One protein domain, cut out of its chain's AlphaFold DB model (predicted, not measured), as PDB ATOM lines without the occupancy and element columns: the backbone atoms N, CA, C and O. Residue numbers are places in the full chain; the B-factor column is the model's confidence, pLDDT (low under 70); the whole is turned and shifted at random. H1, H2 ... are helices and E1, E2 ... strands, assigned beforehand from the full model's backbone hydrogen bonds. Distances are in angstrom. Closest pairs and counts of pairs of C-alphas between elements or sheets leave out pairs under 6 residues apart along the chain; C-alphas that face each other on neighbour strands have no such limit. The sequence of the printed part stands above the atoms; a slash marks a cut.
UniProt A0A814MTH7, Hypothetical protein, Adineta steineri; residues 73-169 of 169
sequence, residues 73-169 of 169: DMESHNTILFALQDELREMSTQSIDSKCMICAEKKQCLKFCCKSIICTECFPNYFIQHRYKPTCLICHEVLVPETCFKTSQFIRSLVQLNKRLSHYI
ATOM      1  N   ASP A  73     103.669 105.067  90.131       47.41
ATOM      2  CA  ASP A  73     104.325 105.114  91.449       47.41
ATOM      3  C   ASP A  73     103.497 104.460  92.561       47.41
ATOM      4  O   ASP A  73     104.036 103.957  93.547       47.41
ATOM      5  N   MET A  74     102.174 104.394  92.405       50.09
ATOM      6  CA  MET A  74     101.276 103.757  93.378       50.09
ATOM      7  C   MET A  74     101.508 102.248  93.524       50.09
ATOM      8  O   MET A  74     101.222 101.688  94.581       50.09
ATOM      9  N   GLU A  75     102.023 101.581  92.492       53.72
ATOM     10  CA  GLU A  75     102.289 100.141  92.534       53.72
ATOM     11  C   GLU A  75     103.453  99.828  93.485       53.72
ATOM     12  O   GLU A  75     103.312  98.986  94.369       53.72
ATOM     13  N   SER A  76     104.531 100.622  93.423       61.22
ATOM     14  CA  SER A  76     105.691 100.495  94.319       61.22
ATOM     15  C   SER A  76     105.333 100.814  95.780       61.22
ATOM     16  O   SER A  76     105.757 100.107  96.695       61.22
ATOM     17  N   HIS A  77     104.496 101.832  96.010       65.56
ATOM     18  CA  HIS A  77     104.011 102.190  97.346       65.56
ATOM     19  C   HIS A  77     103.144 101.094  97.979       65.56
ATOM     20  O   HIS A  77     103.274 100.805  99.168       65.56
ATOM     21  N   ASN A  78     102.277 100.453  97.191       65.31
ATOM     22  CA  ASN A  78     101.388  99.408  97.694       65.31
ATOM     23  C   ASN A  78     102.147  98.130  98.025       65.31
ATOM     24  O   ASN A  78     101.919  97.561  99.089       65.31
ATOM     25  N   THR A  79     103.075  97.707  97.163       69.25
ATOM     26  CA  THR A  79     103.933  96.548  97.438       69.25
ATOM     27  C   THR A  79     104.690  96.722  98.752       69.25
ATOM     28  O   THR A  79     104.742  95.791  99.551       69.25
ATOM     29  N   ILE A  80     105.205  97.927  99.023       78.50
ATOM     30  CA  ILE A  80     105.893  98.227 100.283       78.50
ATOM     31  C   ILE A  80     104.945  98.196 101.480       78.50
ATOM     32  O   ILE A  80     105.314  97.649 102.510       78.50
ATOM     33  N   LEU A  81     103.724  98.723 101.372       79.06
ATOM     34  CA  LEU A  81     102.772  98.698 102.489       79.06
ATOM     35  C   LEU A  81     102.235  97.294 102.800       79.06
ATOM     36  O   LEU A  81     101.992  96.995 103.967       79.06
ATOM     37  N   PHE A  82     102.079  96.427 101.797       75.62
ATOM     38  CA  PHE A  82     101.738  95.020 102.030       75.62
ATOM     39  C   PHE A  82     102.891  94.272 102.685       75.62
ATOM     40  O   PHE A  82     102.700  93.665 103.735       75.62
ATOM     41  N   ALA A  83     104.095  94.389 102.122       79.06
ATOM     42  CA  ALA A  83     105.280  93.759 102.689       79.06
ATOM     43  C   ALA A  83     105.608  94.296 104.095       79.06
ATOM     44  O   ALA A  83     106.137  93.559 104.921       79.06
ATOM     45  N   LEU A  84     105.237  95.547 104.398       86.88
ATOM     46  CA  LEU A  84     105.350  96.115 105.737       86.88
ATOM     47  C   LEU A  84     104.491  95.348 106.746       86.88
ATOM     48  O   LEU A  84     104.943  95.140 107.860       86.88
ATOM     49  N   GLN A  85     103.275  94.914 106.403       82.75
ATOM     50  CA  GLN A  85     102.445  94.170 107.361       82.75
ATOM     51  C   GLN A  85     103.084  92.844 107.771       82.75
ATOM     52  O   GLN A  85     103.047  92.500 108.951       82.75
ATOM     53  N   ASP A  86     103.672  92.126 106.814       83.25
ATOM     54  CA  ASP A  86     104.392  90.883 107.088       83.25
ATOM     55  C   ASP A  86     105.662  91.161 107.902       83.25
ATOM     56  O   ASP A  86     105.890  90.521 108.922       83.25
ATOM     57  N   GLU A  87     106.418  92.201 107.542       89.00
ATOM     58  CA  GLU A  87     107.578  92.663 108.310       89.00
ATOM     59  C   GLU A  87     107.210  93.001 109.768       89.00
ATOM     60  O   GLU A  87     107.867  92.544 110.700       89.00
ATOM     61  N   LEU A  88     106.119  93.741 110.000       86.75
ATOM     62  CA  LEU A  88     105.688  94.112 111.351       86.75
ATOM     63  C   LEU A  88     105.312  92.899 112.219       86.75
ATOM     64  O   LEU A  88     105.382  93.005 113.443       86.75
ATOM     65  N   ARG A  89     104.917  91.768 111.618       84.00
ATOM     66  CA  ARG A  89     104.664  90.508 112.344       84.00
ATOM     67  C   ARG A  89     105.960  89.829 112.776       84.00
ATOM     68  O   ARG A  89     105.990  89.223 113.843       84.00
ATOM     69  N   GLU A  90     107.013  89.956 111.975       84.62
ATOM     70  CA  GLU A  90     108.343  89.429 112.289       84.62
ATOM     71  C   GLU A  90     109.065  90.293 113.330       84.62
ATOM     72  O   GLU A  90     109.882  89.802 114.120       84.62
ATOM     73  N   MET A  91     108.781  91.595 113.362       83.06
ATOM     74  CA  MET A  91     109.365  92.521 114.324       83.06
ATOM     75  C   MET A  91     108.958  92.193 115.765       83.06
ATOM     76  O   MET A  91     107.816  91.869 116.086       83.06
ATOM     77  N   SER A  92     109.922  92.305 116.676       74.69
ATOM     78  CA  SER A  92     109.676  92.045 118.092       74.69
ATOM     79  C   SER A  92     108.810  93.158 118.686       74.69
ATOM     80  O   SER A  92     109.187  94.331 118.671       74.69
ATOM     81  N   THR A  93     107.653  92.786 119.231       76.12
ATOM     82  CA  THR A  93     106.782  93.707 119.972       76.12
ATOM     83  C   THR A  93     107.201  93.751 121.442       76.12
ATOM     84  O   THR A  93     107.626  92.743 122.007       76.12
ATOM     85  N   GLN A  94     107.149  94.933 122.058       67.38
ATOM     86  CA  GLN A  94     107.363  95.080 123.500       67.38
ATOM     87  C   GLN A  94     106.044  94.926 124.267       67.38
ATOM     88  O   GLN A  94     104.961  95.076 123.695       67.38
ATOM     89  N   SER A  95     106.143  94.610 125.565       56.66
ATOM     90  CA  SER A  95     104.981  94.396 126.430       56.66
ATOM     91  C   SER A  95     104.096  95.648 126.565       56.66
ATOM     92  O   SER A  95     104.510  96.785 126.315       56.66
ATOM     93  N   ILE A  96     102.855  95.385 126.980       57.62
ATOM     94  CA  ILE A  96     101.634  96.203 126.886       57.62
ATOM     95  C   ILE A  96     101.710  97.548 127.650       57.62
ATOM     96  O   ILE A  96     100.832  98.393 127.508       57.62
ATOM     97  N   ASP A  97     102.772  97.806 128.416       61.53
ATOM     98  CA  ASP A  97     102.892  99.005 129.258       61.53
ATOM     99  C   ASP A  97     103.599 100.205 128.616       61.53
ATOM    100  O   ASP A  97     103.623 101.293 129.202       61.53
ATOM    101  N   SER A  98     104.125 100.049 127.403       68.50
ATOM    102  CA  SER A  98     104.787 101.141 126.683       68.50
ATOM    103  C   SER A  98     103.759 102.055 126.007       68.50
ATOM    104  O   SER A  98     102.898 101.584 125.265       68.50
ATOM    105  N   LYS A  99     103.841 103.375 126.237       80.69
ATOM    106  CA  LYS A  99     102.978 104.353 125.554       80.69
ATOM    107  C   LYS A  99     103.501 104.637 124.154       80.69
ATOM    108  O   LYS A  99     104.670 104.983 123.981       80.69
ATOM    109  N   CYS A 100     102.618 104.543 123.170       86.50
ATOM    110  CA  CYS A 100     102.918 104.944 121.804       86.50
ATOM    111  C   CYS A 100     103.241 106.434 121.730       86.50
ATOM    112  O   CYS A 100     102.491 107.259 122.242       86.50
ATOM    113  N   MET A 101     104.302 106.794 121.016       86.88
ATOM    114  CA  MET A 101     104.677 108.196 120.821       86.88
ATOM    115  C   MET A 101     103.729 108.968 119.888       86.88
ATOM    116  O   MET A 101     103.833 110.184 119.800       86.88
ATOM    117  N   ILE A 102     102.815 108.278 119.195       85.19
ATOM    118  CA  ILE A 102     101.866 108.887 118.250       85.19
ATOM    119  C   ILE A 102     100.485 109.048 118.877       85.19
ATOM    120  O   ILE A 102      99.951 110.150 118.901       85.19
ATOM    121  N   CYS A 103      99.893 107.961 119.380       85.56
ATOM    122  CA  CYS A 103      98.543 108.004 119.948       85.56
ATOM    123  C   CYS A 103      98.516 108.150 121.475       85.56
ATOM    124  O   CYS A 103      97.439 108.283 122.038       85.56
ATOM    125  N   ALA A 104      99.669 108.101 122.156       83.62
ATOM    126  CA  ALA A 104      99.791 108.122 123.620       83.62
ATOM    127  C   ALA A 104      99.075 106.973 124.369       83.62
ATOM    128  O   ALA A 104      99.087 106.937 125.603       83.62
ATOM    129  N   GLU A 105      98.509 106.002 123.648       79.38
ATOM    130  CA  GLU A 105      97.835 104.831 124.211       79.38
ATOM    131  C   GLU A 105      98.830 103.708 124.541       79.38
ATOM    132  O   GLU A 105      99.882 103.567 123.908       79.38
ATOM    133  N   LYS A 106      98.468 102.886 125.532       71.88
ATOM    134  CA  LYS A 106      99.139 101.622 125.850       71.88
ATOM    135  C   LYS A 106      98.586 100.522 124.949       71.88
ATOM    136  O   LYS A 106      97.433 100.121 125.093       71.88
ATOM    137  N   LYS A 107      99.398 100.063 124.004       73.69
ATOM    138  CA  LYS A 107      99.033  99.059 122.995       73.69
ATOM    139  C   LYS A 107     100.230  98.161 122.699       73.69
ATOM    140  O   LYS A 107     101.329  98.389 123.203       73.69
ATOM    141  N   GLN A 108     100.030  97.168 121.836       76.06
ATOM    142  CA  GLN A 108     101.125  96.384 121.279       76.06
ATOM    143  C   GLN A 108     102.026  97.284 120.417       76.06
ATOM    144  O   GLN A 108     101.689  97.649 119.286       76.06
ATOM    145  N   CYS A 109     103.162  97.682 120.985       83.75
ATOM    146  CA  CYS A 109     104.080  98.626 120.363       83.75
ATOM    147  C   CYS A 109     105.358  97.948 119.875       83.75
ATOM    148  O   CYS A 109     105.861  96.987 120.456       83.75
ATOM    149  N   LEU A 110     105.898  98.510 118.804       84.94
ATOM    150  CA  LEU A 110     107.171  98.161 118.209       84.94
ATOM    151  C   LEU A 110     108.231  99.120 118.731       84.94
ATOM    152  O   LEU A 110     108.048 100.341 118.702       84.94
ATOM    153  N   LYS A 111     109.364  98.559 119.146       79.19
ATOM    154  CA  LYS A 111     110.592  99.316 119.359       79.19
ATOM    155  C   LYS A 111     111.510  99.058 118.168       79.19
ATOM    156  O   LYS A 111     112.157  98.021 118.109       79.19
ATOM    157  N   PHE A 112     111.543  99.992 117.222       78.69
ATOM    158  CA  PHE A 112     112.340  99.863 115.991       78.69
ATOM    159  C   PHE A 112     113.615 100.725 116.000       78.69
ATOM    160  O   PHE A 112     114.372 100.721 115.034       78.69
ATOM    161  N   CYS A 113     113.873 101.461 117.090       78.25
ATOM    162  CA  CYS A 113     115.150 102.133 117.339       78.25
ATOM    163  C   CYS A 113     115.463 102.226 118.845       78.25
ATOM    164  O   CYS A 113     114.729 101.696 119.682       78.25
ATOM    165  N   CYS A 114     116.542 102.926 119.208       69.06
ATOM    166  CA  CYS A 114     117.021 103.061 120.585       69.06
ATOM    167  C   CYS A 114     115.941 103.522 121.586       69.06
ATOM    168  O   CYS A 114     115.957 103.063 122.733       69.06
ATOM    169  N   LYS A 115     114.976 104.356 121.165       74.06
ATOM    170  CA  LYS A 115     113.927 104.897 122.052       74.06
ATOM    171  C   LYS A 115     112.546 105.136 121.417       74.06
ATOM    172  O   LYS A 115     111.618 105.463 122.148       74.06
ATOM    173  N   SER A 116     112.388 104.990 120.099       83.44
ATOM    174  CA  SER A 116     111.087 105.217 119.452       83.44
ATOM    175  C   SER A 116     110.178 104.013 119.635       83.44
ATOM    176  O   SER A 116     110.540 102.894 119.262       83.44
ATOM    177  N   ILE A 117     109.000 104.269 120.201       87.19
ATOM    178  CA  ILE A 117     107.978 103.264 120.479       87.19
ATOM    179  C   ILE A 117     106.698 103.679 119.763       87.19
ATOM    180  O   ILE A 117     106.126 104.732 120.047       87.19
ATOM    181  N   ILE A 118     106.250 102.854 118.821       87.81
ATOM    182  CA  ILE A 118     105.066 103.131 118.003       87.81
ATOM    183  C   ILE A 118     104.202 101.873 117.941       87.81
ATOM    184  O   ILE A 118     104.725 100.784 117.729       87.81
ATOM    185  N   CYS A 119     102.883 102.005 118.104       87.31
ATOM    186  CA  CYS A 119     101.946 100.897 117.894       87.31
ATOM    187  C   CYS A 119     102.125 100.276 116.509       87.31
ATOM    188  O   CYS A 119     102.286 101.006 115.529       87.31
ATOM    189  N   THR A 120     101.948  98.961 116.406       84.75
ATOM    190  CA  THR A 120     101.834  98.270 115.108       84.75
ATOM    191  C   THR A 120     100.791  98.929 114.194       84.75
ATOM    192  O   THR A 120     101.033  99.091 113.005       84.75
ATOM    193  N   GLU A 121      99.673  99.401 114.754       83.56
ATOM    194  CA  GLU A 121      98.601 100.107 114.031       83.56
ATOM    195  C   GLU A 121      98.974 101.533 113.592       83.56
ATOM    196  O   GLU A 121      98.517 102.009 112.554       83.56
ATOM    197  N   CYS A 122      99.793 102.242 114.377       85.56
ATOM    198  CA  CYS A 122     100.183 103.624 114.078       85.56
ATOM    199  C   CYS A 122     101.364 103.688 113.101       85.56
ATOM    200  O   CYS A 122     101.539 104.690 112.404       85.56
ATOM    201  N   PHE A 123     102.174 102.628 113.054       88.25
ATOM    202  CA  PHE A 123     103.407 102.586 112.281       88.25
ATOM    203  C   PHE A 123     103.205 102.810 110.771       88.25
ATOM    204  O   PHE A 123     103.955 103.608 110.215       88.25
ATOM    205  N   PRO A 124     102.204 102.217 110.082       86.88
ATOM    206  CA  PRO A 124     102.020 102.427 108.645       86.88
ATOM    207  C   PRO A 124     101.786 103.894 108.275       86.88
ATOM    208  O   PRO A 124     102.437 104.412 107.370       86.88
ATOM    209  N   ASN A 125     100.912 104.588 109.008       82.50
ATOM    210  CA  ASN A 125     100.636 106.005 108.761       82.50
ATOM    211  C   ASN A 125     101.874 106.866 109.019       82.50
ATOM    212  O   ASN A 125     102.212 107.716 108.197       82.50
ATOM    213  N   TYR A 126     102.581 106.599 110.117       87.00
ATOM    214  CA  TYR A 126     103.864 107.229 110.414       87.00
ATOM    215  C   TYR A 126     104.871 107.040 109.273       87.00
ATOM    216  O   TYR A 126     105.481 108.003 108.807       87.00
ATOM    217  N   PHE A 127     105.008 105.811 108.787       88.69
ATOM    218  CA  PHE A 127     105.981 105.446 107.768       88.69
ATOM    219  C   PHE A 127     105.687 106.120 106.422       88.69
ATOM    220  O   PHE A 127     106.608 106.593 105.759       88.69
ATOM    221  N   ILE A 128     104.406 106.249 106.055       83.62
ATOM    222  CA  ILE A 128     103.963 106.995 104.864       83.62
ATOM    223  C   ILE A 128     104.249 108.493 105.017       83.62
ATOM    224  O   ILE A 128     104.809 109.102 104.106       83.62
ATOM    225  N   GLN A 129     103.905 109.092 106.164       81.44
ATOM    226  CA  GLN A 129     104.151 110.518 106.430       81.44
ATOM    227  C   GLN A 129     105.640 110.872 106.347       81.44
ATOM    228  O   GLN A 129     105.995 111.948 105.873       81.44
ATOM    229  N   HIS A 130     106.510 109.935 106.726       83.88
ATOM    230  CA  HIS A 130     107.964 110.076 106.641       83.88
ATOM    231  C   HIS A 130     108.535 109.575 105.306       83.88
ATOM    232  O   HIS A 130     109.727 109.291 105.205       83.88
ATOM    233  N   ARG A 131     107.699 109.463 104.263       83.75
ATOM    234  CA  ARG A 131     108.091 109.050 102.905       83.75
ATOM    235  C   ARG A 131     108.938 107.775 102.891       83.75
ATOM    236  O   ARG A 131     109.949 107.714 102.199       83.75
ATOM    237  N   TYR A 132     108.535 106.768 103.666       87.81
ATOM    238  CA  TYR A 132     109.202 105.462 103.741       87.81
ATOM    239  C   TYR A 132     110.647 105.527 104.266       87.81
ATOM    240  O   TYR A 132     111.446 104.608 104.066       87.81
ATOM    241  N   LYS A 133     110.997 106.607 104.974       88.75
ATOM    242  CA  LYS A 133     112.266 106.744 105.687       88.75
ATOM    243  C   LYS A 133     112.020 106.491 107.176       88.75
ATOM    244  O   LYS A 133     111.400 107.327 107.842       88.75
ATOM    245  N   PRO A 134     112.459 105.343 107.727       88.31
ATOM    246  CA  PRO A 134     112.353 105.118 109.161       88.31
ATOM    247  C   PRO A 134     113.190 106.193 109.856       88.31
ATOM    248  O   PRO A 134     114.334 106.431 109.490       88.31
ATOM    249  N   THR A 135     112.598 106.897 110.808       88.94
ATOM    250  CA  THR A 135     113.169 108.087 111.440       88.94
ATOM    251  C   THR A 135     112.946 107.940 112.936       88.94
ATOM    252  O   THR A 135     111.898 107.478 113.390       88.94
ATOM    253  N   CYS A 136     113.947 108.267 113.738       87.00
ATOM    254  CA  CYS A 136     113.772 108.255 115.179       87.00
ATOM    255  C   CYS A 136     112.867 109.424 115.591       87.00
ATOM    256  O   CYS A 136     113.177 110.571 115.303       87.00
ATOM    257  N   LEU A 137     111.793 109.166 116.335       84.75
ATOM    258  CA  LEU A 137     110.915 110.217 116.863       84.75
ATOM    259  C   LEU A 137     111.546 111.029 118.011       84.75
ATOM    260  O   LEU A 137     110.929 111.980 118.475       84.75
ATOM    261  N   ILE A 138     112.739 110.652 118.489       85.25
ATOM    262  CA  ILE A 138     113.454 111.371 119.558       85.25
ATOM    263  C   ILE A 138     114.613 112.203 119.016       85.25
ATOM    264  O   ILE A 138     114.686 113.391 119.300       85.25
ATOM    265  N   CYS A 139     115.545 111.589 118.278       88.06
ATOM    266  CA  CYS A 139     116.695 112.311 117.722       88.06
ATOM    267  C   CYS A 139     116.454 112.830 116.299       88.06
ATOM    268  O   CYS A 139     117.311 113.523 115.769       88.06
ATOM    269  N   HIS A 140     115.315 112.503 115.677       86.56
ATOM    270  CA  HIS A 140     114.961 112.886 114.302       86.56
ATOM    271  C   HIS A 140     115.936 112.404 113.218       86.56
ATOM    272  O   HIS A 140     115.810 112.781 112.055       86.56
ATOM    273  N   GLU A 141     116.868 111.518 113.567       89.44
ATOM    274  CA  GLU A 141     117.792 110.913 112.615       89.44
ATOM    275  C   GLU A 141     117.089 109.852 111.769       89.44
ATOM    276  O   GLU A 141     116.318 109.028 112.278       89.44
ATOM    277  N   VAL A 142     117.384 109.866 110.466       88.94
ATOM    278  CA  VAL A 142     116.971 108.808 109.544       88.94
ATOM    279  C   VAL A 142     117.762 107.551 109.876       88.94
ATOM    280  O   VAL A 142     118.990 107.554 109.922       88.94
ATOM    281  N   LEU A 143     117.036 106.470 110.111       88.50
ATOM    282  CA  LEU A 143     117.576 105.186 110.507       88.50
ATOM    283  C   LEU A 143     117.917 104.352 109.274       88.50
ATOM    284  O   LEU A 143     117.256 104.419 108.235       88.50
ATOM    285  N   VAL A 144     118.941 103.520 109.418       89.31
ATOM    286  CA  VAL A 144     119.333 102.544 108.401       89.31
ATOM    287  C   VAL A 144     118.296 101.408 108.404       89.31
ATOM    288  O   VAL A 144     118.098 100.803 109.460       89.31
ATOM    289  N   PRO A 145     117.612 101.097 107.283       89.44
ATOM    290  CA  PRO A 145     116.559 100.078 107.233       89.44
ATOM    291  C   PRO A 145     116.937  98.724 107.841       89.44
ATOM    292  O   PRO A 145     116.137  98.127 108.555       89.44
ATOM    293  N   GLU A 146     118.173  98.282 107.621       89.38
ATOM    294  CA  GLU A 146     118.758  97.038 108.132       89.38
ATOM    295  C   GLU A 146     118.800  96.980 109.667       89.38
ATOM    296  O   GLU A 146     118.874  95.903 110.248       89.38
ATOM    297  N   THR A 147     118.762  98.136 110.334       86.44
ATOM    298  CA  THR A 147     118.733  98.229 111.802       86.44
ATOM    299  C   THR A 147     117.315  98.226 112.372       86.44
ATOM    300  O   THR A 147     117.135  97.993 113.565       86.44
ATOM    301  N   CYS A 148     116.308  98.482 111.530       87.19
ATOM    302  CA  CYS A 148     114.908  98.603 111.932       87.19
ATOM    303  C   CYS A 148     114.073  97.379 111.564       87.19
ATOM    304  O   CYS A 148     113.111  97.076 112.265       87.19
ATOM    305  N   PHE A 149     114.419  96.707 110.469       89.94
ATOM    306  CA  PHE A 149     113.626  95.651 109.849       89.94
ATOM    307  C   PHE A 149     114.425  94.346 109.770       89.94
ATOM    308  O   PHE A 149     115.655  94.355 109.753       89.94
ATOM    309  N   LYS A 150     113.729  93.211 109.736       88.44
ATOM    310  CA  LYS A 150     114.287  91.857 109.760       88.44
ATOM    311  C   LYS A 150     114.286  91.200 108.386       88.44
ATOM    312  O   LYS A 150     115.218  90.465 108.061       88.44
ATOM    313  N   THR A 151     113.255  91.413 107.572       89.00
ATOM    314  CA  THR A 151     113.103  90.688 106.311       89.00
ATOM    315  C   THR A 151     113.970  91.319 105.218       89.00
ATOM    316  O   THR A 151     113.678  92.387 104.682       89.00
ATOM    317  N   SER A 152     115.019  90.606 104.794       86.50
ATOM    318  CA  SER A 152     115.951  91.050 103.740       86.50
ATOM    319  C   SER A 152     115.260  91.470 102.437       86.50
ATOM    320  O   SER A 152     115.708  92.395 101.759       86.50
ATOM    321  N   GLN A 153     114.163  90.804 102.063       82.19
ATOM    322  CA  GLN A 153     113.388  91.155 100.869       82.19
ATOM    323  C   GLN A 153     112.652  92.492 101.024       82.19
ATOM    324  O   GLN A 153     112.628  93.289 100.079       82.19
ATOM    325  N   PHE A 154     112.100  92.762 102.209       86.94
ATOM    326  CA  PHE A 154     111.459  94.036 102.520       86.94
ATOM    327  C   PHE A 154     112.480  95.176 102.471       86.94
ATOM    328  O   PHE A 154     112.284  96.144 101.737       86.94
ATOM    329  N   ILE A 155     113.625  95.004 103.139       89.62
ATOM    330  CA  ILE A 155     114.730  95.975 103.147       89.62
ATOM    331  C   ILE A 155     115.178  96.320 101.722       89.62
ATOM    332  O   ILE A 155     115.248  97.494 101.356       89.62
ATOM    333  N   ARG A 156     115.424  95.313 100.872       85.00
ATOM    334  CA  ARG A 156     115.828  95.537  99.471       85.00
ATOM    335  C   ARG A 156     114.788  96.334  98.690       85.00
ATOM    336  O   ARG A 156     115.150  97.260  97.964       85.00
ATOM    337  N   SER A 157     113.514  95.985  98.847       84.25
ATOM    338  CA  SER A 157     112.409  96.673  98.176       84.25
ATOM    339  C   SER A 157     112.326  98.135  98.627       84.25
ATOM    340  O   SER A 157     112.166  99.037  97.804       84.25
ATOM    341  N   LEU A 158     112.511  98.384  99.925       88.44
ATOM    342  CA  LEU A 158     112.502  99.719 100.511       88.44
ATOM    343  C   LEU A 158     113.668 100.582 100.010       88.44
ATOM    344  O   LEU A 158     113.476 101.741  99.648       88.44
ATOM    345  N   VAL A 159     114.876 100.016  99.930       85.88
ATOM    346  CA  VAL A 159     116.054 100.702  99.375       85.88
ATOM    347  C   VAL A 159     115.839 101.059  97.903       85.88
ATOM    348  O   VAL A 159     116.182 102.163  97.482       85.88
ATOM    349  N   GLN A 160     115.244 100.162  97.111       82.75
ATOM    350  CA  GLN A 160     114.909 100.449  95.713       82.75
ATOM    351  C   GLN A 160     113.880 101.577  95.583       82.75
ATOM    352  O   GLN A 160     114.063 102.460  94.744       82.75
ATOM    353  N   LEU A 161     112.841 101.584  96.427       82.94
ATOM    354  CA  LEU A 161     111.858 102.669  96.463       82.94
ATOM    355  C   LEU A 161     112.533 104.005  96.801       82.94
ATOM    356  O   LEU A 161     112.366 104.981  96.074       82.94
ATOM    357  N   ASN A 162     113.346 104.039  97.858       80.75
ATOM    358  CA  ASN A 162     114.026 105.258  98.293       80.75
ATOM    359  C   ASN A 162     115.008 105.799  97.244       80.75
ATOM    360  O   ASN A 162     115.103 107.015  97.074       80.75
ATOM    361  N   LYS A 163     115.690 104.922  96.491       79.88
ATOM    362  CA  LYS A 163     116.493 105.334  95.329       79.88
ATOM    363  C   LYS A 163     115.622 106.016  94.278       79.88
ATOM    364  O   LYS A 163     115.932 107.133  93.890       79.88
ATOM    365  N   ARG A 164     114.507 105.398  93.872       74.00
ATOM    366  CA  ARG A 164     113.591 105.977  92.871       74.00
ATOM    367  C   ARG A 164     113.059 107.341  93.299       74.00
ATOM    368  O   ARG A 164     113.129 108.277  92.518       74.00
ATOM    369  N   LEU A 165     112.613 107.470  94.547       68.62
ATOM    370  CA  LEU A 165     112.091 108.729  95.089       68.62
ATOM    371  C   LEU A 165     113.146 109.846  95.162       68.62
ATOM    372  O   LEU A 165     112.788 111.017  95.125       68.62
ATOM    373  N   SER A 166     114.434 109.502  95.254       64.69
ATOM    374  CA  SER A 166     115.530 110.482  95.299       64.69
ATOM    375  C   SER A 166     115.912 111.033  93.920       64.69
ATOM    376  O   SER A 166     116.569 112.060  93.858       64.69
ATOM    377  N   HIS A 167     115.504 110.379  92.826       54.28
ATOM    378  CA  HIS A 167     115.762 110.835  91.450       54.28
ATOM    379  C   HIS A 167     114.755 111.885  90.941       54.28
ATOM    380  O   HIS A 167     114.905 112.373  89.825       54.28
ATOM    381  N   TYR A 168     113.730 112.215  91.732       46.81
ATOM    382  CA  TYR A 168     112.682 113.186  91.388       46.81
ATOM    383  C   TYR A 168     112.813 114.519  92.151       46.81
ATOM    384  O   TYR A 168     111.852 115.286  92.216       46.81
ATOM    385  N   ILE A 169     113.984 114.782  92.741       41.88
ATOM    386  CA  ILE A 169     114.385 116.063  93.345       41.88
ATOM    387  C   ILE A 169     115.574 116.584  92.546       41.88
ATOM    388  O   ILE A 169     115.574 117.792  92.234       41.88
TER     389      ILE A 169
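What this domain is: This is residues 73 to 169 of the 169 residues of the protein "Hypothetical protein" of Adineta steineri (UniProt A0A814MTH7). A tiny hairpin of two strands, E1 and E2, set among long loops, makes one end of an elongated body, and two longer helices, H1 and H4, run side by side in opposite directions toward the other end. Two shorter helices sit between these ends, H2 near H1 and H3 against H4, and the long loop of residues 130 to 144 joins H2 to H3. The printed part has 97 residues, with four named helices and two named strands in the order H1, E1, E2, H2, H3, H4; the sheet is E1 - E2, antiparallel, and the class is mostly helix. The whole is compact, with a radius of gyration of the C-alphas of 13.2 A, and the C-alphas span 41 by 26 by 22 A.

Where its parts are: The sheet is made of E1, residues 109 to 111, and E2, residues 117 to 119, with three residues each. C-alpha 109, where E1 begins, is at (104.080, 98.626, 120.363). H1, residues 73 to 90, is the longest helix, with 18 residues and 26.4 A from first to last C-alpha; C-alpha 73 is at (104.325, 105.114, 91.449). H2 holds residues 123 to 129 and measures 9.9 A. H3 holds the four residues 145 to 148. H4, residues 152 to 166, measures 21.2 A and ends with C-alpha 166 at (115.530, 110.482, 95.299).

How they stand to each other: E1 and E2 form a hairpin of antiparallel neighbour strands, with 146 degrees between their N-to-C directions. The C-alphas of Leu 110 and Ile 118 face each other at 5.4 A. Across the pair, N 110 and O 118 are 2.8 A apart and N 118 and O 110 are 3.1 A apart, both within hydrogen-bond range. A short pairing adds residues 93 to 94, antiparallel to residues 109 to 110 of E1. E1 is apart from H2, but only just, with 8.3 A between their closest C-alphas. H2 is close to H1 but not clearly touching it: their closest C-alphas, those of Leu 81 and Pro 124, are 7.2 A apart. H1 and H2 run opposite ways at a shallow tilt of 27 degrees. H1 and H4 touch, their closest C-alphas being those of Ala 83 and Phe 154 at 6.2 A. They run opposite ways at a shallow tilt of 33 degrees, only just short of steep. H3 and H4 touch, with the C-alphas of Pro 145 and Ile 155 closest at 6.1 A. Among the pairs that are apart are H2 and H3, H2 and H4, and H1 and H3. In H2 and H4 every O i to N i+4 pair is within hydrogen-bond range, in H1 13 of 14 are, and H3 is too short for such a pair.

The domain as a whole: The two C-alphas farthest apart are those of Asp 97 and His 167, at 41.7 A, while the first and last printed C-alphas, those of Asp 73 and Ile 169, are 15.0 A apart. Ile 169 is the chain's last residue, and the printed part has no cut. The links from H1 to E1, with 18 residues, and from H2 to H3, with 15 residues, are long; those from E1 to E2, from E2 to H2 and from H3 to H4 are tight. The C-alphas of residues 91 to 108 lie 10 to 21 A from the mean of the C-alphas. The mean pLDDT of the printed part is 79.6, and it is under 70 for 18 residues: 73 to 79, 94 to 98, 114 and 165 to 169.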